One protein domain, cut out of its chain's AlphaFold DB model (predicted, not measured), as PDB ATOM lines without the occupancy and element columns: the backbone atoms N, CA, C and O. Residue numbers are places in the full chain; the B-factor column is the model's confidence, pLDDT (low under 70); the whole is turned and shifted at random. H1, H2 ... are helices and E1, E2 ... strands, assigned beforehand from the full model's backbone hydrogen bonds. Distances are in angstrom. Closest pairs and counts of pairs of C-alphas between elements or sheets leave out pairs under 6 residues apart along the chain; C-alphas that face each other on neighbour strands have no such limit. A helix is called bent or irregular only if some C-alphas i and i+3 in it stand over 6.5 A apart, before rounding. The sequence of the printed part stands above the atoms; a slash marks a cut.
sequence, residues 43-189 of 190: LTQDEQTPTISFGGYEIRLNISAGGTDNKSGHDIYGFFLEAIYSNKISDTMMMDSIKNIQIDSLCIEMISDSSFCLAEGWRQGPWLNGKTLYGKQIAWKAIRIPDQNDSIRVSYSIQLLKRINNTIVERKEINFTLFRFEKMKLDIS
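This is residues 43 to 189 of the 190 residues of an uncharacterized protein of candidate division Zixibacteria bacterium (UniProt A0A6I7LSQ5). Two strongly twisted sheets, E1 E2 E3 E7 and E4 E8 E9, stand partly face to face and form a long, flattened, loosely closed barrel, with the first sheet curled like part of its wall. The long strands E2, E3, E4, E8 and E9 run along the long axis, with the short helices H1 and H2 at opposite ends, while the small hairpin E5 and E6 sits beside one end of E3 and a long stretch without a named element, residues 111 to 126, leads from E4 to it. The printed part has 147 residues with two named helices and nine named strands, in the order E1 E2 E3 H1 E4 E5 E6 E7 E8 E9 H2. The three sheets run E1 - E2 - E3 - E7, E4 - E8 - E9 and E5 - E6, each antiparallel, and the class is mostly strand. The whole is only just compact, close to loose, with a radius of gyration of the C-alphas of 17.1 A, and is elongated, spanning 53 by 32 by 25 A.

E1 is residues 51 to 54, beginning at C-alpha 51 at (16.748, 20.670, 44.721). E2 is residues 57 to 69, 35.9 A from first to last C-alpha, and E3 is residues 74 to 85, 35.4 A. H1 is residues 92 to 97; it is neither bent nor irregular, but only just: C-alphas 93 and 96 are 6.1 A apart. E4, residues 100 to 110, measures 30.7 A and begins at C-alpha 100 at (0.064, 25.163, 38.713). E5 is residues 127 to 129, E6 residues 132 to 134 and E7 residues 143 to 146. E8, residues 151 to 161, measures 32.5 A, and E9, residues 168 to 180, 34.9 A. H2, residues 181 to 187, ends at C-alpha 187 at (38.742, 11.451, 46.158).

E1, E2 and E3 form a meander, each strand the antiparallel neighbour of the one before. In the hairpin E1 and E2, N 52 and O 59 are within hydrogen-bond range at 2.9 A. In the hairpin E2 and E3, N 60 and O 82 are 2.8 A apart. E7 is an edge strand, antiparallel to E3 at 131 degrees between directions, with N 75 and O 145 at 2.9 A. Before E7, residues 138 to 139 pair antiparallel with residues 80 to 81 of E3. In the other sheet E8 is the inner strand: N 109 of E4 and O 153 of E8 are 2.8 A apart, and in the hairpin E8 and E9, N 156 and O 174 are 2.9 A apart. Between these two sheets, E1 and E9 are near each other, with 5 pairs of C-alphas within 10 A. The closest C-alphas of E4 and E7 are those of Met 110 and Ile 145, 7.4 A apart. In the hairpin E5 and E6, N 129 and O 132 are 2.9 A apart; the closest C-alphas of E3 and E6 are those of Ile 84 and Tyr 134, at 4.7 A. H1 and H2 are apart, and neither is on the sheet E1 E2 E3 E7 or the sheet E4 E8 E9. Of the O i to N i+4 pairs, 0 of 2 in H1 and 1 of 3 in H2 are within hydrogen-bond range; of the O i to N i+3 pairs, 2 of 3 and 3 of 4 are.

The two C-alphas farthest apart are those of Ile 164 and Ser 189, at 54.7 A. The printed part has no cut. The link from E4 to E5, 16 residues, is long. The mean pLDDT of the printed part is 76.6; 33 residues are under 70, among them residues 66 to 72, 111 to 126 and 183 to 189.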
ATOM      1  N   LEU A  43      24.736  13.028  42.635       81.31
ATOM      2  CA  LEU A  43      24.565  14.125  43.586       81.31
ATOM      3  C   LEU A  43      25.205  15.406  43.052       81.31
ATOM      4  O   LEU A  43      26.016  15.375  42.124       81.31
ATOM      5  N   THR A  44      24.836  16.542  43.637       80.12
ATOM      6  CA  THR A  44      25.572  17.796  43.433       80.12
ATOM      7  C   THR A  44      26.976  17.693  44.029       80.12
ATOM      8  O   THR A  44      27.263  16.784  44.806       80.12
ATOM      9  N   GLN A  45      27.854  18.642  43.696       78.81
ATOM     10  CA  GLN A  45      29.211  18.701  44.252       78.81
ATOM     11  C   GLN A  45      29.230  18.722  45.793       78.81
ATOM     12  O   GLN A  45      30.131  18.150  46.394       78.81
ATOM     13  N   ASP A  46      28.203  19.302  46.417       77.31
ATOM     14  CA  ASP A  46      28.035  19.353  47.875       77.31
ATOM     15  C   ASP A  46      27.437  18.059  48.472       77.31
ATOM     16  O   ASP A  46      26.951  18.065  49.602       77.31
ATOM     17  N   GLU A  47      27.409  16.963  47.706       75.19
ATOM     18  CA  GLU A  47      26.824  15.663  48.070       75.19
ATOM     19  C   GLU A  47      25.327  15.728  48.423       75.19
ATOM     20  O   GLU A  47      24.805  14.932  49.208       75.19
ATOM     21  N   GLN A  48      24.597  16.672  47.826       79.31
ATOM     22  CA  GLN A  48      23.170  16.848  48.074       79.31
ATOM     23  C   GLN A  48      22.323  16.373  46.900       79.31
ATOM     24  O   GLN A  48      22.740  16.342  45.740       79.31
ATOM     25  N   THR A  49      21.080  16.015  47.218       80.19
ATOM     26  CA  THR A  49      20.067  15.789  46.188       80.19
ATOM     27  C   THR A  49      19.791  17.117  45.479       80.19
ATOM     28  O   THR A  49      19.543  18.116  46.160       80.19
ATOM     29  N   PRO A  50      19.815  17.163  44.139       83.94
ATOM     30  CA  PRO A  50      19.521  18.380  43.395       83.94
ATOM     31  C   PRO A  50      18.097  18.871  43.679       83.94
ATOM     32  O   PRO A  50      17.107  18.238  43.297       83.94
ATOM     33  N   THR A  51      18.008  20.019  44.355       88.62
ATOM     34  CA  THR A  51      16.748  20.670  44.721       88.62
ATOM     35  C   THR A  51      16.720  22.131  44.281       88.62
ATOM     36  O   THR A  51      17.752  22.795  44.181       88.62
ATOM     37  N   ILE A  52      15.526  22.641  43.988       91.12
ATOM     38  CA  ILE A  52      15.313  24.048  43.644       91.12
ATOM     39  C   ILE A  52      13.953  24.538  44.126       91.12
ATOM     40  O   ILE A  52      12.948  23.840  44.018       91.12
ATOM     41  N   SER A  53      13.920  25.779  44.601       91.50
ATOM     42  CA  SER A  53      12.684  26.461  44.973       91.50
ATOM     43  C   SER A  53      12.169  27.330  43.825       91.50
ATOM     44  O   SER A  53      12.917  28.136  43.262       91.50
ATOM     45  N   PHE A  54      10.885  27.197  43.483       91.25
ATOM     46  CA  PHE A  54      10.229  28.002  42.451       91.25
ATOM     47  C   PHE A  54       8.719  28.111  42.683       91.25
ATOM     48  O   PHE A  54       8.026  27.106  42.805       91.25
ATOM     49  N   GLY A  55       8.184  29.334  42.752       86.56
ATOM     50  CA  GLY A  55       6.736  29.548  42.885       86.56
ATOM     51  C   GLY A  55       6.089  28.981  44.148       86.56
ATOM     52  O   GLY A  55       4.911  28.639  44.114       86.56
ATOM     53  N   GLY A  56       6.853  28.841  45.235       88.75
ATOM     54  CA  GLY A  56       6.401  28.174  46.460       88.75
ATOM     55  C   GLY A  56       6.445  26.645  46.393       88.75
ATOM     56  O   GLY A  56       5.966  25.997  47.317       88.75
ATOM     57  N   TYR A  57       7.006  26.071  45.328       89.94
ATOM     58  CA  TYR A  57       7.323  24.652  45.231       89.94
ATOM     59  C   TYR A  57       8.801  24.410  45.514       89.94
ATOM     60  O   TYR A  57       9.656  25.169  45.066       89.94
ATOM     61  N   GLU A  58       9.086  23.311  46.196       91.25
ATOM     62  CA  GLU A  58      10.380  22.651  46.215       91.25
ATOM     63  C   GLU A  58      10.363  21.543  45.161       91.25
ATOM     64  O   GLU A  58       9.501  20.663  45.182       91.25
ATOM     65  N   ILE A  59      11.292  21.603  44.216       89.00
ATOM     66  CA  ILE A  59      11.411  20.649  43.119       89.00
ATOM     67  C   ILE A  59      12.647  19.803  43.379       89.00
ATOM     68  O   ILE A  59      13.746  20.341  43.504       89.00
ATOM     69  N   ARG A  60      12.460  18.491  43.468       89.00
ATOM     70  CA  ARG A  60      13.493  17.514  43.812       89.00
ATOM     71  C   ARG A  60      13.718  16.578  42.642       89.00
ATOM     72  O   ARG A  60      12.770  15.948  42.174       89.00
ATOM     73  N   LEU A  61      14.963  16.472  42.194       86.94
ATOM     74  CA  LEU A  61      15.370  15.466  41.223       86.94
ATOM     75  C   LEU A  61      15.938  14.254  41.964       86.94
ATOM     76  O   LEU A  61      16.959  14.348  42.636       86.94
ATOM     77  N   ASN A  62      15.274  13.115  41.805       85.00
ATOM     78  CA  ASN A  62      15.695  11.823  42.325       85.00
ATOM     79  C   ASN A  62      16.176  10.931  41.178       85.00
ATOM     80  O   ASN A  62      15.571  10.906  40.104       85.00
ATOM     81  N   ILE A  63      17.264  10.201  41.410       83.06
ATOM     82  CA  ILE A  63      17.939   9.359  40.420       83.06
ATOM     83  C   ILE A  63      18.150   7.976  41.027       83.06
ATOM     84  O   ILE A  63      19.133   7.750  41.732       83.06
ATOM     85  N   SER A  64      17.229   7.057  40.744       77.38
ATOM     86  CA  SER A  64      17.245   5.690  41.266       77.38
ATOM     87  C   SER A  64      17.971   4.731  40.325       77.38
ATOM     88  O   SER A  64      17.933   4.888  39.107       77.38
ATOM     89  N   ALA A  65      18.614   3.694  40.865       70.88
ATOM     90  CA  ALA A  65      19.130   2.604  40.042       70.88
ATOM     91  C   ALA A  65      17.990   1.666  39.619       70.88
ATOM     92  O   ALA A  65      17.207   1.200  40.447       70.88
ATOM     93  N   GLY A  66      17.911   1.380  38.320       63.16
ATOM     94  CA  GLY A  66      17.020   0.379  37.730       63.16
ATOM     95  C   GLY A  66      17.654  -1.011  37.593       63.16
ATOM     96  O   GLY A  66      16.943  -1.968  37.299       63.16
ATOM     97  N   GLY A  67      18.971  -1.126  37.804       60.16
ATOM     98  CA  GLY A  67      19.762  -2.358  37.693       60.16
ATOM     99  C   GLY A  67      21.137  -2.095  37.067       60.16
ATOM    100  O   GLY A  67      21.365  -1.021  36.513       60.16
ATOM    101  N   THR A  68      22.048  -3.066  37.142       56.16
ATOM    102  CA  THR A  68      23.351  -3.010  36.461       56.16
ATOM    103  C   THR A  68      23.395  -4.067  35.360       56.16
ATOM    104  O   THR A  68      23.003  -5.217  35.576       56.16
ATOM    105  N   ASP A  69      23.840  -3.696  34.159       59.22
ATOM    106  CA  ASP A  69      24.140  -4.656  33.096       59.22
ATOM    107  C   ASP A  69      25.658  -4.768  32.951       59.22
ATOM    108  O   ASP A  69      26.284  -4.212  32.047       59.22
ATOM    109  N   ASN A  70      26.266  -5.514  33.877       55.00
ATOM    110  CA  ASN A  70      27.723  -5.664  33.965       55.00
ATOM    111  C   ASN A  70      28.346  -6.247  32.683       55.00
ATOM    112  O   ASN A  70      29.554  -6.139  32.492       55.00
ATOM    113  N   LYS A  71      27.557  -6.889  31.809       58.28
ATOM    114  CA  LYS A  71      28.056  -7.433  30.538       58.28
ATOM    115  C   LYS A  71      28.222  -6.365  29.462       58.28
ATOM    116  O   LYS A  71      29.012  -6.578  28.548       58.28
ATOM    117  N   SER A  72      27.489  -5.257  29.550       62.97
ATOM    118  CA  SER A  72      27.557  -4.166  28.578       62.97
ATOM    119  C   SER A  72      28.352  -2.957  29.069       62.97
ATOM    120  O   SER A  72      28.558  -2.041  28.280       62.97
ATOM    121  N   GLY A  73      28.815  -2.934  30.326       74.31
ATOM    122  CA  GLY A  73      29.531  -1.782  30.897       74.31
ATOM    123  C   GLY A  73      28.627  -0.563  31.117       74.31
ATOM    124  O   GLY A  73      29.092   0.571  31.085       74.31
ATOM    125  N   HIS A  74      27.317  -0.787  31.270       77.44
ATOM    126  CA  HIS A  74      26.333   0.271  31.478       77.44
ATOM    127  C   HIS A  74      25.503   0.012  32.734       77.44
ATOM    128  O   HIS A  74      25.000  -1.092  32.968       77.44
ATOM    129  N   ASP A  75      25.266   1.082  33.480       78.81
ATOM    130  CA  ASP A  75      24.322   1.122  34.584       78.81
ATOM    131  C   ASP A  75      22.998   1.731  34.116       78.81
ATOM    132  O   ASP A  75      22.962   2.610  33.251       78.81
ATOM    133  N   ILE A  76      21.883   1.252  34.663       78.12
ATOM    134  CA  ILE A  76      20.544   1.719  34.301       78.12
ATOM    135  C   ILE A  76      20.024   2.625  35.418       78.12
ATOM    136  O   ILE A  76      19.894   2.185  36.560       78.12
ATOM    137  N   TYR A  77      19.644   3.857  35.081       80.69
ATOM    138  CA  TYR A  77      19.132   4.848  36.030       80.69
ATOM    139  C   TYR A  77      17.744   5.360  35.649       80.69
ATOM    140  O   TYR A  77      17.499   5.735  34.505       80.69
ATOM    141  N   GLY A  78      16.831   5.409  36.614       79.31
ATOM    142  CA  GLY A  78      15.555   6.107  36.509       79.31
ATOM    143  C   GLY A  78      15.683   7.534  37.032       79.31
ATOM    144  O   GLY A  78      16.233   7.752  38.106       79.31
ATOM    145  N   PHE A  79      15.145   8.502  36.294       80.69
ATOM    146  CA  PHE A  79      15.089   9.900  36.723       80.69
ATOM    147  C   PHE A  79      13.656  10.243  37.116       80.69
ATOM    148  O   PHE A  79      12.705   9.838  36.439       80.69
ATOM    149  N   PHE A  80      13.494  10.991  38.200       80.94
ATOM    150  CA  PHE A  80      12.195  11.374  38.732       80.94
ATOM    151  C   PHE A  80      12.238  12.789  39.303       80.94
ATOM    152  O   PHE A  80      13.016  13.072  40.207       80.94
ATOM    153  N   LEU A  81      11.389  13.676  38.793       83.31
ATOM    154  CA  LEU A  81      11.231  15.037  39.289       83.31
ATOM    155  C   LEU A  81       9.919  15.112  40.051       83.31
ATOM    156  O   LEU A  81       8.840  14.840  39.516       83.31
ATOM    157  N   GLU A  82      10.038  15.521  41.301       84.00
ATOM    158  CA  GLU A  82       8.926  15.743  42.202       84.00
ATOM    159  C   GLU A  82       8.818  17.227  42.521       84.00
ATOM    160  O   GLU A  82       9.817  17.854  42.849       84.00
ATOM    161  N   ALA A  83       7.611  17.785  42.465       87.06
ATOM    162  CA  ALA A  83       7.339  19.136  42.941       87.06
ATOM    163  C   ALA A  83       6.435  19.069  44.175       87.06
ATOM    164  O   ALA A  83       5.343  18.505  44.114       87.06
ATOM    165  N   ILE A  84       6.863  19.667  45.283       87.25
ATOM    166  CA  ILE A  84       6.143  19.686  46.559       87.25
ATOM    167  C   ILE A  84       5.904  21.139  46.941       87.25
ATOM    168  O   ILE A  84       6.847  21.913  47.056       87.25
ATOM    169  N   TYR A  85       4.651  21.533  47.141       88.88
ATOM    170  CA  TYR A  85       4.346  22.877  47.614       88.88
ATOM    171  C   TYR A  85       4.837  23.034  49.059       88.88
ATOM    172  O   TYR A  85       4.477  22.247  49.936       88.88
ATOM    173  N   SER A  86       5.669  24.043  49.307       87.88
ATOM    174  CA  SER A  86       6.385  24.218  50.573       87.88
ATOM    175  C   SER A  86       5.455  24.562  51.740       87.88
ATOM    176  O   SER A  86       5.767  24.259  52.892       87.88
ATOM    177  N   ASN A  87       4.298  25.172  51.463       85.00
ATOM    178  CA  ASN A  87       3.335  25.540  52.496       85.00
ATOM    179  C   ASN A  87       2.310  24.423  52.717       85.00
ATOM    180  O   ASN A  87       1.753  23.863  51.773       85.00
ATOM    181  N   LYS A  88       1.999  24.141  53.987       79.50
ATOM    182  CA  LYS A  88       0.917  23.213  54.337       79.50
ATOM    183  C   LYS A  88      -0.426  23.810  53.938       79.50
ATOM    184  O   LYS A  88      -0.716  24.958  54.265       79.50
ATOM    185  N   ILE A  89      -1.262  23.002  53.300       80.56
ATOM    186  CA  ILE A  89      -2.624  23.386  52.943       80.56
ATOM    187  C   ILE A  89      -3.563  22.925  54.051       80.56
ATOM    188  O   ILE A  89      -3.624  21.741  54.384       80.56
ATOM    189  N   SER A  90      -4.267  23.879  54.657       74.44
ATOM    190  CA  SER A  90      -5.293  23.614  55.666       74.44
ATOM    191  C   SER A  90      -6.661  23.317  55.056       74.44
ATOM    192  O   SER A  90      -7.427  22.586  55.674       74.44
ATOM    193  N   ASP A  91      -6.948  23.861  53.869       76.62
ATOM    194  CA  ASP A  91      -8.228  23.723  53.167       76.62
ATOM    195  C   ASP A  91      -8.013  23.577  51.652       76.62
ATOM    196  O   ASP A  91      -7.272  24.345  51.033       76.62
ATOM    197  N   THR A  92      -8.702  22.607  51.052       75.31
ATOM    198  CA  THR A  92      -8.794  22.389  49.605       75.31
ATOM    199  C   THR A  92      -9.197  23.630  48.810       75.31
ATOM    200  O   THR A  92      -8.697  23.797  47.702       75.31
ATOM    201  N   MET A  93     -10.008  24.545  49.355       79.06
ATOM    202  CA  MET A  93     -10.369  25.791  48.658       79.06
ATOM    203  C   MET A  93      -9.158  26.693  48.390       79.06
ATOM    204  O   MET A  93      -9.122  27.422  47.401       79.06
ATOM    205  N   MET A  94      -8.113  26.618  49.223       77.12
ATOM    206  CA  MET A  94      -6.884  27.380  48.988       77.12
ATOM    207  C   MET A  94      -6.097  26.851  47.785       77.12
ATOM    208  O   MET A  94      -5.285  27.591  47.229       77.12
ATOM    209  N   MET A  95      -6.337  25.610  47.341       76.00
ATOM    210  CA  MET A  95      -5.628  25.018  46.202       76.00
ATOM    211  C   MET A  95      -5.880  25.767  44.895       76.00
ATOM    212  O   MET A  95      -4.988  25.818  44.049       76.00
ATOM    213  N   ASP A  96      -7.053  26.379  44.741       77.56
ATOM    214  CA  ASP A  96      -7.403  27.121  43.529       77.56
ATOM    215  C   ASP A  96      -6.618  28.429  43.393       77.56
ATOM    216  O   ASP A  96      -6.380  28.904  42.280       77.56
ATOM    217  N   SER A  97      -6.140  28.973  44.515       80.94
ATOM    218  CA  SER A  97      -5.273  30.154  44.538       80.94
ATOM    219  C   SER A  97      -3.809  29.842  44.196       80.94
ATOM    220  O   SER A  97      -3.036  30.749  43.877       80.94
ATOM    221  N   ILE A  98      -3.415  28.565  44.236       85.44
ATOM    222  CA  ILE A  98      -2.033  28.138  44.021       85.44
ATOM    223  C   ILE A  98      -1.797  27.912  42.524       85.44
ATOM    224  O   ILE A  98      -2.509  27.154  41.856       85.44
ATOM    225  N   LYS A  99      -0.769  28.587  41.992       87.81
ATOM    226  CA  LYS A  99      -0.330  28.457  40.595       87.81
ATOM    227  C   LYS A  99       0.049  27.006  40.304       87.81
ATOM    228  O   LYS A  99       0.685  26.358  41.124       87.81
ATOM    229  N   ASN A 100      -0.309  26.508  39.127       85.81
ATOM    230  CA  ASN A 100       0.064  25.163  38.713       85.81
ATOM    231  C   ASN A 100       1.527  25.148  38.259       85.81
ATOM    232  O   ASN A 100       1.936  26.028  37.504       85.81
ATOM    233  N   ILE A 101       2.300  24.155  38.691       85.94
ATOM    234  CA  ILE A 101       3.678  23.978  38.238       85.94
ATOM    235  C   ILE A 101       3.742  22.956  37.104       85.94
ATOM    236  O   ILE A 101       3.213  21.847  37.209       85.94
ATOM    237  N   GLN A 102       4.402  23.337  36.016       84.94
ATOM    238  CA  GLN A 102       4.655  22.489  34.861       84.94
ATOM    239  C   GLN A 102       6.160  22.360  34.621       84.94
ATOM    240  O   GLN A 102       6.907  23.326  34.734       84.94
ATOM    241  N   ILE A 103       6.587  21.149  34.274       80.31
ATOM    242  CA  ILE A 103       7.945  20.826  33.835       80.31
ATOM    243  C   ILE A 103       7.805  20.360  32.382       80.31
ATOM    244  O   ILE A 103       7.058  19.411  32.125       80.31
ATOM    245  N   ASP A 104       8.440  21.059  31.441       69.88
ATOM    246  CA  ASP A 104       8.203  20.836  30.002       69.88
ATOM    247  C   ASP A 104       9.119  19.771  29.405       69.88
ATOM    248  O   ASP A 104       8.691  18.963  28.584       69.88
ATOM    249  N   SER A 105      10.391  19.783  29.798       70.50
ATOM    250  CA  SER A 105      11.434  18.969  29.181       70.50
ATOM    251  C   SER A 105      12.524  18.658  30.190       70.50
ATOM    252  O   SER A 105      12.898  19.542  30.953       70.50
ATOM    253  N   LEU A 106      13.066  17.444  30.140       76.56
ATOM    254  CA  LEU A 106      14.313  17.071  30.803       76.56
ATOM    255  C   LEU A 106      15.296  16.618  29.732       76.56
ATOM    256  O   LEU A 106      14.971  15.768  28.909       76.56
ATOM    257  N   CYS A 107      16.484  17.194  29.767       79.94
ATOM    258  CA  CYS A 107      17.633  16.825  28.975       79.94
ATOM    259  C   CYS A 107      18.693  16.274  29.926       79.94
ATOM    260  O   CYS A 107      18.988  16.889  30.951       79.94
ATOM    261  N   ILE A 108      19.238  15.109  29.594       81.94
ATOM    262  CA  ILE A 108      20.342  14.494  30.322       81.94
ATOM    263  C   ILE A 108      21.466  14.335  29.315       81.94
ATOM    264  O   ILE A 108      21.365  13.547  28.380       81.94
ATOM    265  N   GLU A 109      22.503  15.131  29.492       80.31
ATOM    266  CA  GLU A 109      23.710  15.114  28.687       80.31
ATOM    267  C   GLU A 109      24.746  14.256  29.415       80.31
ATOM    268  O   GLU A 109      25.216  14.586  30.511       80.31
ATOM    269  N   MET A 110      25.081  13.123  28.802       77.69
ATOM    270  CA  MET A 110      26.251  12.341  29.181       77.69
ATOM    271  C   MET A 110      27.477  13.023  28.592       77.69
ATOM    272  O   MET A 110      27.607  13.094  27.369       77.69
ATOM    273  N   ILE A 111      28.366  13.515  29.454       68.69
ATOM    274  CA  ILE A 111      29.541  14.282  29.026       68.69
ATOM    275  C   ILE A 111      30.493  13.417  28.177       68.69
ATOM    276  O   ILE A 111      31.191  13.951  27.321       68.69
ATOM    277  N   SER A 112      30.475  12.088  28.350       62.66
ATOM    278  CA  SER A 112      31.303  11.164  27.566       62.66
ATOM    279  C   SER A 112      30.813  10.937  26.128       62.66
ATOM    280  O   SER A 112      31.634  10.964  25.219       62.66
ATOM    281  N   ASP A 113      29.504  10.743  25.899       56.47
ATOM    282  CA  ASP A 113      29.004  10.136  24.644       56.47
ATOM    283  C   ASP A 113      27.751  10.801  24.031       56.47
ATOM    284  O   ASP A 113      27.164  10.272  23.085       56.47
ATOM    285  N   SER A 114      27.312  11.962  24.537       47.06
ATOM    286  CA  SER A 114      26.289  12.827  23.904       47.06
ATOM    287  C   SER A 114      24.977  12.135  23.469       47.06
ATOM    288  O   SER A 114      24.358  12.545  22.489       47.06
ATOM    289  N   SER A 115      24.533  11.065  24.141       49.19
ATOM    290  CA  SER A 115      23.287  10.372  23.765       49.19
ATOM    291  C   SER A 115      22.051  11.000  24.423       49.19
ATOM    292  O   SER A 115      22.134  11.526  25.531       49.19
ATOM    293  N   PHE A 116      20.897  10.917  23.748       51.47
ATOM    294  CA  PHE A 116      19.660  11.612  24.126       51.47
ATOM    295  C   PHE A 116      18.515  10.642  24.423       51.47
ATOM    296  O   PHE A 116      18.309   9.676  23.689       51.47
ATOM    297  N   CYS A 117      17.696  10.960  25.429       48.88
ATOM    298  CA  CYS A 117      16.447  10.253  25.702       48.88
ATOM    299  C   CYS A 117      15.295  11.244  25.906       48.88
ATOM    300  O   CYS A 117      15.364  12.126  26.760       48.88
ATOM    301  N   LEU A 118      14.204  11.057  25.161       40.28
ATOM    302  CA  LEU A 118      12.893  11.635  25.465       40.28
ATOM    303  C   LEU A 118      12.173  10.719  26.454       40.28
ATOM    304  O   LEU A 118      12.162   9.499  26.265       40.28
ATOM    305  N   ALA A 119      11.516  11.286  27.467       50.25
ATOM    306  CA  ALA A 119      10.556  10.510  28.239       50.25
ATOM    307  C   ALA A 119       9.196  11.169  28.382       50.25
ATOM    308  O   ALA A 119       9.038  12.387  28.362       50.25
ATOM    309  N   GLU A 120       8.225  10.285  28.564       42.00
ATOM    310  CA  GLU A 120       6.826  10.580  28.792       42.00
ATOM    311  C   GLU A 120       6.537  10.424  30.286       42.00
ATOM    312  O   GLU A 120       6.682   9.342  30.854       42.00
ATOM    313  N   GLY A 121       6.125  11.517  30.926       42.53
ATOM    314  CA  GLY A 121       5.697  11.506  32.320       42.53
ATOM    315  C   GLY A 121       4.287  10.963  32.489       42.53
ATOM    316  O   GLY A 121       3.360  11.430  31.829       42.53
ATOM    317  N   TRP A 122       4.102  10.047  33.437       41.88
ATOM    318  CA  TRP A 122       2.784   9.574  33.854       41.88
ATOM    319  C   TRP A 122       2.333  10.260  35.147       41.88
ATOM    320  O   TRP A 122       2.894   9.989  36.206       41.88
ATOM    321  N   ARG A 123       1.286  11.098  35.033       53.00
ATOM    322  CA  ARG A 123       0.129  11.322  35.944       53.00
ATOM    323  C   ARG A 123      -0.418  12.752  35.808       53.00
ATOM    324  O   ARG A 123       0.326  13.718  35.649       53.00
ATOM    325  N   GLN A 124      -1.747  12.867  35.828       47.59
ATOM    326  CA  GLN A 124      -2.475  14.125  35.665       47.59
ATOM    327  C   GLN A 124      -2.607  14.877  36.993       47.59
ATOM    328  O   GLN A 124      -3.200  14.371  37.939       47.59
ATOM    329  N   GLY A 125      -2.133  16.124  36.985       56.97
ATOM    330  CA  GLY A 125      -2.570  17.183  37.890       56.97
ATOM    331  C   GLY A 125      -1.943  17.195  39.289       56.97
ATOM    332  O   GLY A 125      -1.433  16.188  39.777       56.97
ATOM    333  N   PRO A 126      -1.964  18.365  39.945       62.03
ATOM    334  CA  PRO A 126      -1.585  18.479  41.343       62.03
ATOM    335  C   PRO A 126      -2.587  17.734  42.233       62.03
ATOM    336  O   PRO A 126      -3.800  17.864  42.056       62.03
ATOM    337  N   TRP A 127      -2.085  16.982  43.208       70.56
ATOM    338  CA  TRP A 127      -2.895  16.161  44.109       70.56
ATOM    339  C   TRP A 127      -2.534  16.445  45.567       70.56
ATOM    340  O   TRP A 127      -1.399  16.806  45.889       70.56
ATOM    341  N   LEU A 128      -3.517  16.324  46.455       68.75
ATOM    342  CA  LEU A 128      -3.349  16.571  47.882       68.75
ATOM    343  C   LEU A 128      -3.203  15.232  48.614       68.75
ATOM    344  O   LEU A 128      -4.066  14.366  48.492       68.75
ATOM    345  N   ASN A 129      -2.139  15.081  49.402       76.81
ATOM    346  CA  ASN A 129      -1.978  13.970  50.339       76.81
ATOM    347  C   ASN A 129      -1.883  14.526  51.761       76.81
ATOM    348  O   ASN A 129      -0.888  15.153  52.138       76.81
ATOM    349  N   GLY A 130      -2.941  14.345  52.550       82.44
ATOM    350  CA  GLY A 130      -3.059  14.997  53.851       82.44
ATOM    351  C   GLY A 130      -3.033  16.523  53.712       82.44
ATOM    352  O   GLY A 130      -3.933  17.102  53.116       82.44
ATOM    353  N   LYS A 131      -2.001  17.174  54.267       82.50
ATOM    354  CA  LYS A 131      -1.802  18.640  54.197       82.50
ATOM    355  C   LYS A 131      -0.750  19.070  53.169       82.50
ATOM    356  O   LYS A 131      -0.400  20.248  53.117       82.50
ATOM    357  N   THR A 132      -0.218  18.127  52.394       80.94
ATOM    358  CA  THR A 132       0.848  18.381  51.423       80.94
ATOM    359  C   THR A 132       0.270  18.377  50.018       80.94
ATOM    360  O   THR A 132      -0.343  17.394  49.600       80.94
ATOM    361  N   LEU A 133       0.483  19.473  49.290       80.94
ATOM    362  CA  LEU A 133       0.132  19.574  47.880       80.94
ATOM    363  C   LEU A 133       1.333  19.193  47.025       80.94
ATOM    364  O   LEU A 133       2.393  19.807  47.114       80.94
ATOM    365  N   TYR A 134       1.129  18.216  46.159       78.44
ATOM    366  CA  TYR A 134       2.109  17.798  45.174       78.44
ATOM    367  C   TYR A 134       1.763  18.448  43.839       78.44
ATOM    368  O   TYR A 134       0.597  18.494  43.443       78.44
ATOM    369  N   GLY A 135       2.773  18.982  43.162       72.75
ATOM    370  CA  GLY A 135       2.694  19.404  41.769       72.75
ATOM    371  C   GLY A 135       2.766  18.213  40.813       72.75
ATOM    372  O   GLY A 135       2.703  17.051  41.222       72.75
ATOM    373  N   LYS A 136       2.915  18.496  39.515       73.94
ATOM    374  CA  LYS A 136       3.101  17.447  38.507       73.94
ATOM    375  C   LYS A 136       4.415  16.708  38.769       73.94
ATOM    376  O   LYS A 136       5.478  17.320  38.781       73.94
ATOM    377  N   GLN A 137       4.321  15.395  38.948       71.31
ATOM    378  CA  GLN A 137       5.475  14.507  39.030       71.31
ATOM    379  C   GLN A 137       5.764  13.933  37.645       71.31
ATOM    380  O   GLN A 137       4.840  13.602  36.898       71.31
ATOM    381  N   ILE A 138       7.041  13.821  37.292       72.06
ATOM    382  CA  ILE A 138       7.462  13.244  36.017       72.06
ATOM    383  C   ILE A 138       8.526  12.193  36.303       72.06
ATOM    384  O   ILE A 138       9.538  12.480  36.934       72.06
ATOM    385  N   ALA A 139       8.270  10.971  35.847       71.75
ATOM    386  CA  ALA A 139       9.248   9.896  35.804       71.75
ATOM    387  C   ALA A 139       9.698   9.714  34.356       71.75
ATOM    388  O   ALA A 139       8.859   9.680  33.453       71.75
ATOM    389  N   TRP A 140      11.001   9.584  34.140       70.31
ATOM    390  CA  TRP A 140      11.567   9.291  32.830       70.31
ATOM    391  C   TRP A 140      11.843   7.794  32.682       70.31
ATOM    392  O   TRP A 140      12.064   7.086  33.668       70.31
ATOM    393  N   LYS A 141      11.826   7.302  31.433       66.19
ATOM    394  CA  LYS A 141      12.284   5.943  31.114       66.19
ATOM    395  C   LYS A 141      13.716   5.776  31.608       66.19
ATOM    396  O   LYS A 141      14.485   6.733  31.601       66.19
ATOM    397  N   ALA A 142      14.055   4.562  32.020       74.31
ATOM    398  CA  ALA A 142      15.383   4.288  32.529       74.31
ATOM    399  C   ALA A 142      16.445   4.497  31.434       74.31
ATOM    400  O   ALA A 142      16.263   4.075  30.290       74.31
ATOM    401  N   ILE A 143      17.539   5.161  31.789       76.31
ATOM    402  CA  ILE A 143      18.625   5.562  30.896       76.31
ATOM    403  C   ILE A 143      19.843   4.712  31.217       76.31
ATOM    404  O   ILE A 143      20.191   4.532  32.382       76.31
ATOM    405  N   ARG A 144      20.480   4.193  30.169       79.69
ATOM    406  CA  ARG A 144      21.761   3.496  30.274       79.69
ATOM    407  C   ARG A 144      22.873   4.530  30.269       79.69
ATOM    408  O   ARG A 144      22.966   5.294  29.315       79.69
ATOM    409  N   ILE A 145      23.688   4.543  31.313       80.62
ATOM    410  CA  ILE A 145      24.848   5.421  31.437       80.62
ATOM    411  C   ILE A 145      26.088   4.526  31.540       80.62
ATOM    412  O   ILE A 145      26.082   3.611  32.370       80.62
ATOM    413  N   PRO A 146      27.122   4.740  30.707       80.50
ATOM    414  CA  PRO A 146      28.379   4.009  30.812       80.50
ATOM    415  C   PRO A 146      28.969   4.106  32.220       80.50
ATOM    416  O   PRO A 146      28.938   5.172  32.839       80.50
ATOM    417  N   ASP A 147      29.534   3.012  32.715       77.12
ATOM    418  CA  ASP A 147      30.131   2.932  34.052       77.12
ATOM    419  C   ASP A 147      31.267   3.950  34.279       77.12
ATOM    420  O   ASP A 147      31.414   4.497  35.374       77.12
ATOM    421  N   GLN A 148      32.017   4.244  33.217       77.50
ATOM    422  CA  GLN A 148      33.097   5.226  33.135       77.50
ATOM    423  C   GLN A 148      32.637   6.690  33.153       77.50
ATOM    424  O   GLN A 148      33.473   7.585  33.274       77.50
ATOM    425  N   ASN A 149      31.339   6.964  32.998       81.19
ATOM    426  CA  ASN A 149      30.849   8.332  33.003       81.19
ATOM    427  C   ASN A 149      30.623   8.816  34.442       81.19
ATOM    428  O   ASN A 149      29.602   8.538  35.070       81.19
ATOM    429  N   ASP A 150      31.591   9.565  34.961       83.69
ATOM    430  CA  ASP A 150      31.584  10.023  36.351       83.69
ATOM    431  C   ASP A 150      30.649  11.224  36.587       83.69
ATOM    432  O   ASP A 150      30.347  11.553  37.738       83.69
ATOM    433  N   SER A 151      30.167  11.887  35.527       86.25
ATOM    434  CA  SER A 151      29.286  13.052  35.653       86.25
ATOM    435  C   SER A 151      28.268  13.192  34.524       86.25
ATOM    436  O   SER A 151      28.476  12.800  33.376       86.25
ATOM    437  N   ILE A 152      27.133  13.786  34.858       86.94
ATOM    438  CA  ILE A 152      26.055  14.078  33.920       86.94
ATOM    439  C   ILE A 152      25.614  15.519  34.087       86.94
ATOM    440  O   ILE A 152      25.606  16.059  35.196       86.94
ATOM    441  N   ARG A 153      25.186  16.138  32.990       89.38
ATOM    442  CA  ARG A 153      24.504  17.424  33.046       89.38
ATOM    443  C   ARG A 153      23.015  17.213  32.849       89.38
ATOM    444  O   ARG A 153      22.578  16.637  31.859       89.38
ATOM    445  N   VAL A 154      22.226  17.686  33.802       88.69
ATOM    446  CA  VAL A 154      20.771  17.582  33.781       88.69
ATOM    447  C   VAL A 154      20.187  18.972  33.610       88.69
ATOM    448  O   VAL A 154      20.396  19.843  34.451       88.69
ATOM    449  N   SER A 155      19.446  19.177  32.526       88.25
ATOM    450  CA  SER A 155      18.818  20.456  32.202       88.25
ATOM    451  C   SER A 155      17.317  20.302  32.037       88.25
ATOM    452  O   SER A 155      16.856  19.360  31.399       88.25
ATOM    453  N   TYR A 156      16.531  21.220  32.582       87.12
ATOM    454  CA  TYR A 156      15.083  21.223  32.401       87.12
ATOM    455  C   TYR A 156      14.497  22.622  32.540       87.12
ATOM    456  O   TYR A 156      15.081  23.496  33.179       87.12
ATOM    457  N   SER A 157      13.323  22.840  31.949       87.94
ATOM    458  CA  SER A 157      12.578  24.089  32.104       87.94
ATOM    459  C   SER A 157      11.321  23.869  32.929       87.94
ATOM    460  O   SER A 157      10.568  22.914  32.706       87.94
ATOM    461  N   ILE A 158      11.074  24.797  33.843       89.81
ATOM    462  CA  ILE A 158       9.888  24.823  34.690       89.81
ATOM    463  C   ILE A 158       9.086  26.093  34.446       89.81
ATOM    464  O   ILE A 158       9.639  27.155  34.154       89.81
ATOM    465  N   GLN A 159       7.772  25.979  34.569       91.38
ATOM    466  CA  GLN A 159       6.823  27.060  34.371       91.38
ATOM    467  C   GLN A 159       5.803  27.089  35.505       91.38
ATOM    468  O   GLN A 159       5.330  26.046  35.961       91.38
ATOM    469  N   LEU A 160       5.422  28.292  35.925       90.69
ATOM    470  CA  LEU A 160       4.245  28.524  36.754       90.69
ATOM    471  C   LEU A 160       3.119  29.015  35.870       90.69
ATOM    472  O   LEU A 160       3.268  30.004  35.157       90.69
ATOM    473  N   LEU A 161       1.975  28.364  35.973       89.25
ATOM    474  CA  LEU A 161       0.793  28.648  35.183       89.25
ATOM    475  C   LEU A 161      -0.334  29.123  36.094       89.25
ATOM    476  O   LEU A 161      -0.543  28.599  37.193       89.25
ATOM    477  N   LYS A 162      -1.122  30.089  35.627       86.88
ATOM    478  CA  LYS A 162      -2.417  30.381  36.247       86.88
ATOM    479  C   LYS A 162      -3.315  29.162  36.085       86.88
ATOM    480  O   LYS A 162      -3.520  28.694  34.973       86.88
ATOM    481  N   ARG A 163      -3.905  28.684  37.177       80.12
ATOM    482  CA  ARG A 163      -4.750  27.482  37.162       80.12
ATOM    483  C   ARG A 163      -6.017  27.636  36.307       80.12
ATOM    484  O   ARG A 163      -6.425  26.683  35.661       80.12
ATOM    485  N   ILE A 164      -6.601  28.837  36.268       83.62
ATOM    486  CA  ILE A 164      -7.876  29.113  35.576       83.62
ATOM    487  C   ILE A 164      -7.755  28.962  34.052       83.62
ATOM    488  O   ILE A 164      -8.692  28.519  33.399       83.62
ATOM    489  N   ASN A 165      -6.617  29.350  33.472       85.56
ATOM    490  CA  ASN A 165      -6.467  29.468  32.018       85.56
ATOM    491  C   ASN A 165      -5.111  28.976  31.485       85.56
ATOM    492  O   ASN A 165      -4.768  29.257  30.339       85.56
ATOM    493  N   ASN A 166      -4.315  28.299  32.318       83.31
ATOM    494  CA  ASN A 166      -2.967  27.811  32.019       83.31
ATOM    495  C   ASN A 166      -2.019  28.860  31.408       83.31
ATOM    496  O   ASN A 166      -1.061  28.513  30.724       83.31
ATOM    497  N   THR A 167      -2.249  30.154  31.656       90.50
ATOM    498  CA  THR A 167      -1.340  31.198  31.170       90.50
ATOM    499  C   THR A 167      -0.041  31.167  31.962       90.50
ATOM    500  O   THR A 167      -0.074  31.161  33.195       90.50
ATOM    501  N   ILE A 168       1.086  31.202  31.252       90.75
ATOM    502  CA  ILE A 168       2.420  31.275  31.849       90.75
ATOM    503  C   ILE A 168       2.543  32.574  32.644       90.75
ATOM    504  O   ILE A 168       2.358  33.669  32.119       90.75
ATOM    505  N   VAL A 169       2.836  32.432  33.930       92.25
ATOM    506  CA  VAL A 169       3.146  33.529  34.848       92.25
ATOM    507  C   VAL A 169       4.647  33.742  34.916       92.25
ATOM    508  O   VAL A 169       5.107  34.874  34.918       92.25
ATOM    509  N   GLU A 170       5.398  32.647  35.004       93.06
ATOM    510  CA  GLU A 170       6.841  32.676  35.194       93.06
ATOM    511  C   GLU A 170       7.464  31.417  34.600       93.06
ATOM    512  O   GLU A 170       6.841  30.351  34.607       93.06
ATOM    513  N   ARG A 171       8.697  31.531  34.107       92.88
ATOM    514  CA  ARG A 171       9.481  30.425  33.561       92.88
ATOM    515  C   ARG A 171      10.909  30.508  34.075       92.88
ATOM    516  O   ARG A 171      11.457  31.600  34.187       92.88
ATOM    517  N   LYS A 172      11.510  29.353  34.342       92.12
ATOM    518  CA  LYS A 172      12.913  29.238  34.731       92.12
ATOM    519  C   LYS A 172      13.554  28.035  34.057       92.12
ATOM    520  O   LYS A 172      12.963  26.958  34.003       92.12
ATOM    521  N   GLU A 173      14.765  28.234  33.560       91.25
ATOM    522  CA  GLU A 173      15.631  27.158  33.085       91.25
ATOM    523  C   GLU A 173      16.578  26.740  34.202       91.25
ATOM    524  O   GLU A 173      17.040  27.561  35.000       91.25
ATOM    525  N   ILE A 174      16.811  25.439  34.291       90.44
ATOM    526  CA  ILE A 174      17.584  24.818  35.352       90.44
ATOM    527  C   ILE A 174      18.615  23.920  34.711       90.44
ATOM    528  O   ILE A 174      18.307  23.179  33.780       90.44
ATOM    529  N   ASN A 175      19.829  23.993  35.238       90.12
ATOM    530  CA  ASN A 175      20.957  23.209  34.787       90.12
ATOM    531  C   ASN A 175      21.774  22.784  36.009       90.12
ATOM    532  O   ASN A 175      22.214  23.632  36.786       90.12
ATOM    533  N   PHE A 176      21.939  21.478  36.188       87.94
ATOM    534  CA  PHE A 176      22.782  20.888  37.216       87.94
ATOM    535  C   PHE A 176      23.873  20.059  36.564       87.94
ATOM    536  O   PHE A 176      23.604  19.283  35.651       87.94
ATOM    537  N   THR A 177      25.086  20.161  37.095       89.38
ATOM    538  CA  THR A 177      26.098  19.122  36.900       89.38
ATOM    539  C   THR A 177      26.053  18.213  38.117       89.38
ATOM    540  O   THR A 177      26.131  18.694  39.250       89.38
ATOM    541  N   LEU A 178      25.858  16.922  37.881       89.56
ATOM    542  CA  LEU A 178      25.770  15.901  38.913       89.56
ATOM    543  C   LEU A 178      26.897  14.899  38.728       89.56
ATOM    544  O   LEU A 178      27.271  14.580  37.601       89.56
ATOM    545  N   PHE A 179      27.387  14.361  39.833       86.06
ATOM    546  CA  PHE A 179      28.509  13.437  39.850       86.06
ATOM    547  C   PHE A 179      28.096  12.117  40.480       86.06
ATOM    548  O   PHE A 179      27.272  12.077  41.400       86.06
ATOM    549  N   ARG A 180      28.684  11.031  39.983       84.44
ATOM    550  CA  ARG A 180      28.445   9.681  40.475       84.44
ATOM    551  C   ARG A 180      28.966   9.556  41.907       84.44
ATOM    552  O   ARG A 180      30.161   9.685  42.170       84.44
ATOM    553  N   PHE A 181      28.072   9.235  42.835       79.12
ATOM    554  CA  PHE A 181      28.354   9.198  44.272       79.12
ATOM    555  C   PHE A 181      29.520   8.275  44.658       79.12
ATOM    556  O   PHE A 181      30.330   8.605  45.521       79.12
ATOM    557  N   GLU A 182      29.631   7.110  44.015       72.75
ATOM    558  CA  GLU A 182      30.698   6.135  44.293       72.75
ATOM    559  C   GLU A 182      32.097   6.694  44.013       72.75
ATOM    560  O   GLU A 182      33.056   6.312  44.681       72.75
ATOM    561  N   LYS A 183      32.209   7.621  43.059       66.38
ATOM    562  CA  LYS A 183      33.472   8.226  42.630       66.38
ATOM    563  C   LYS A 183      33.865   9.408  43.508       66.38
ATOM    564  O   LYS A 183      35.038   9.545  43.827       66.38
ATOM    565  N   MET A 184      32.886  10.173  43.998       61.22
ATOM    566  CA  MET A 184      33.110  11.265  44.961       61.22
ATOM    567  C   MET A 184      33.773  10.774  46.255       61.22
ATOM    568  O   MET A 184      34.665  11.423  46.793       61.22
ATOM    569  N   LYS A 185      33.410   9.572  46.721       60.25
ATOM    570  CA  LYS A 185      34.009   8.968  47.924       60.25
ATOM    571  C   LYS A 185      35.479   8.595  47.777       60.25
ATOM    572  O   LYS A 185      36.175   8.512  48.785       60.25
ATOM    573  N   LEU A 186      35.935   8.315  46.557       55.16
ATOM    574  CA  LEU A 186      37.305   7.869  46.315       55.16
ATOM    575  C   LEU A 186      38.301   9.034  46.405       55.16
ATOM    576  O   LEU A 186      39.432   8.815  46.840       55.16
ATOM    577  N   ASP A 187      37.876  10.264  46.103       51.72
ATOM    578  CA  ASP A 187      38.742  11.451  46.158       51.72
ATOM    579  C   ASP A 187      39.048  11.936  47.584       51.72
ATOM    580  O   ASP A 187      40.115  12.485  47.824       51.72
ATOM    581  N   ILE A 188      38.180  11.670  48.565       49.44
ATOM    582  CA  ILE A 188      38.392  12.083  49.972       49.44
ATOM    583  C   ILE A 188      39.418  11.177  50.689       49.44
ATOM    584  O   ILE A 188      39.887  11.477  51.784       49.44
ATOM    585  N   SER A 189      39.775  10.048  50.073       44.53
ATOM    586  CA  SER A 189      40.707   9.059  50.632       44.53
ATOM    587  C   SER A 189      42.146   9.171  50.104       44.53
ATOM    588  O   SER A 189      42.948   8.261  50.328       44.53
TER     589      SER A 189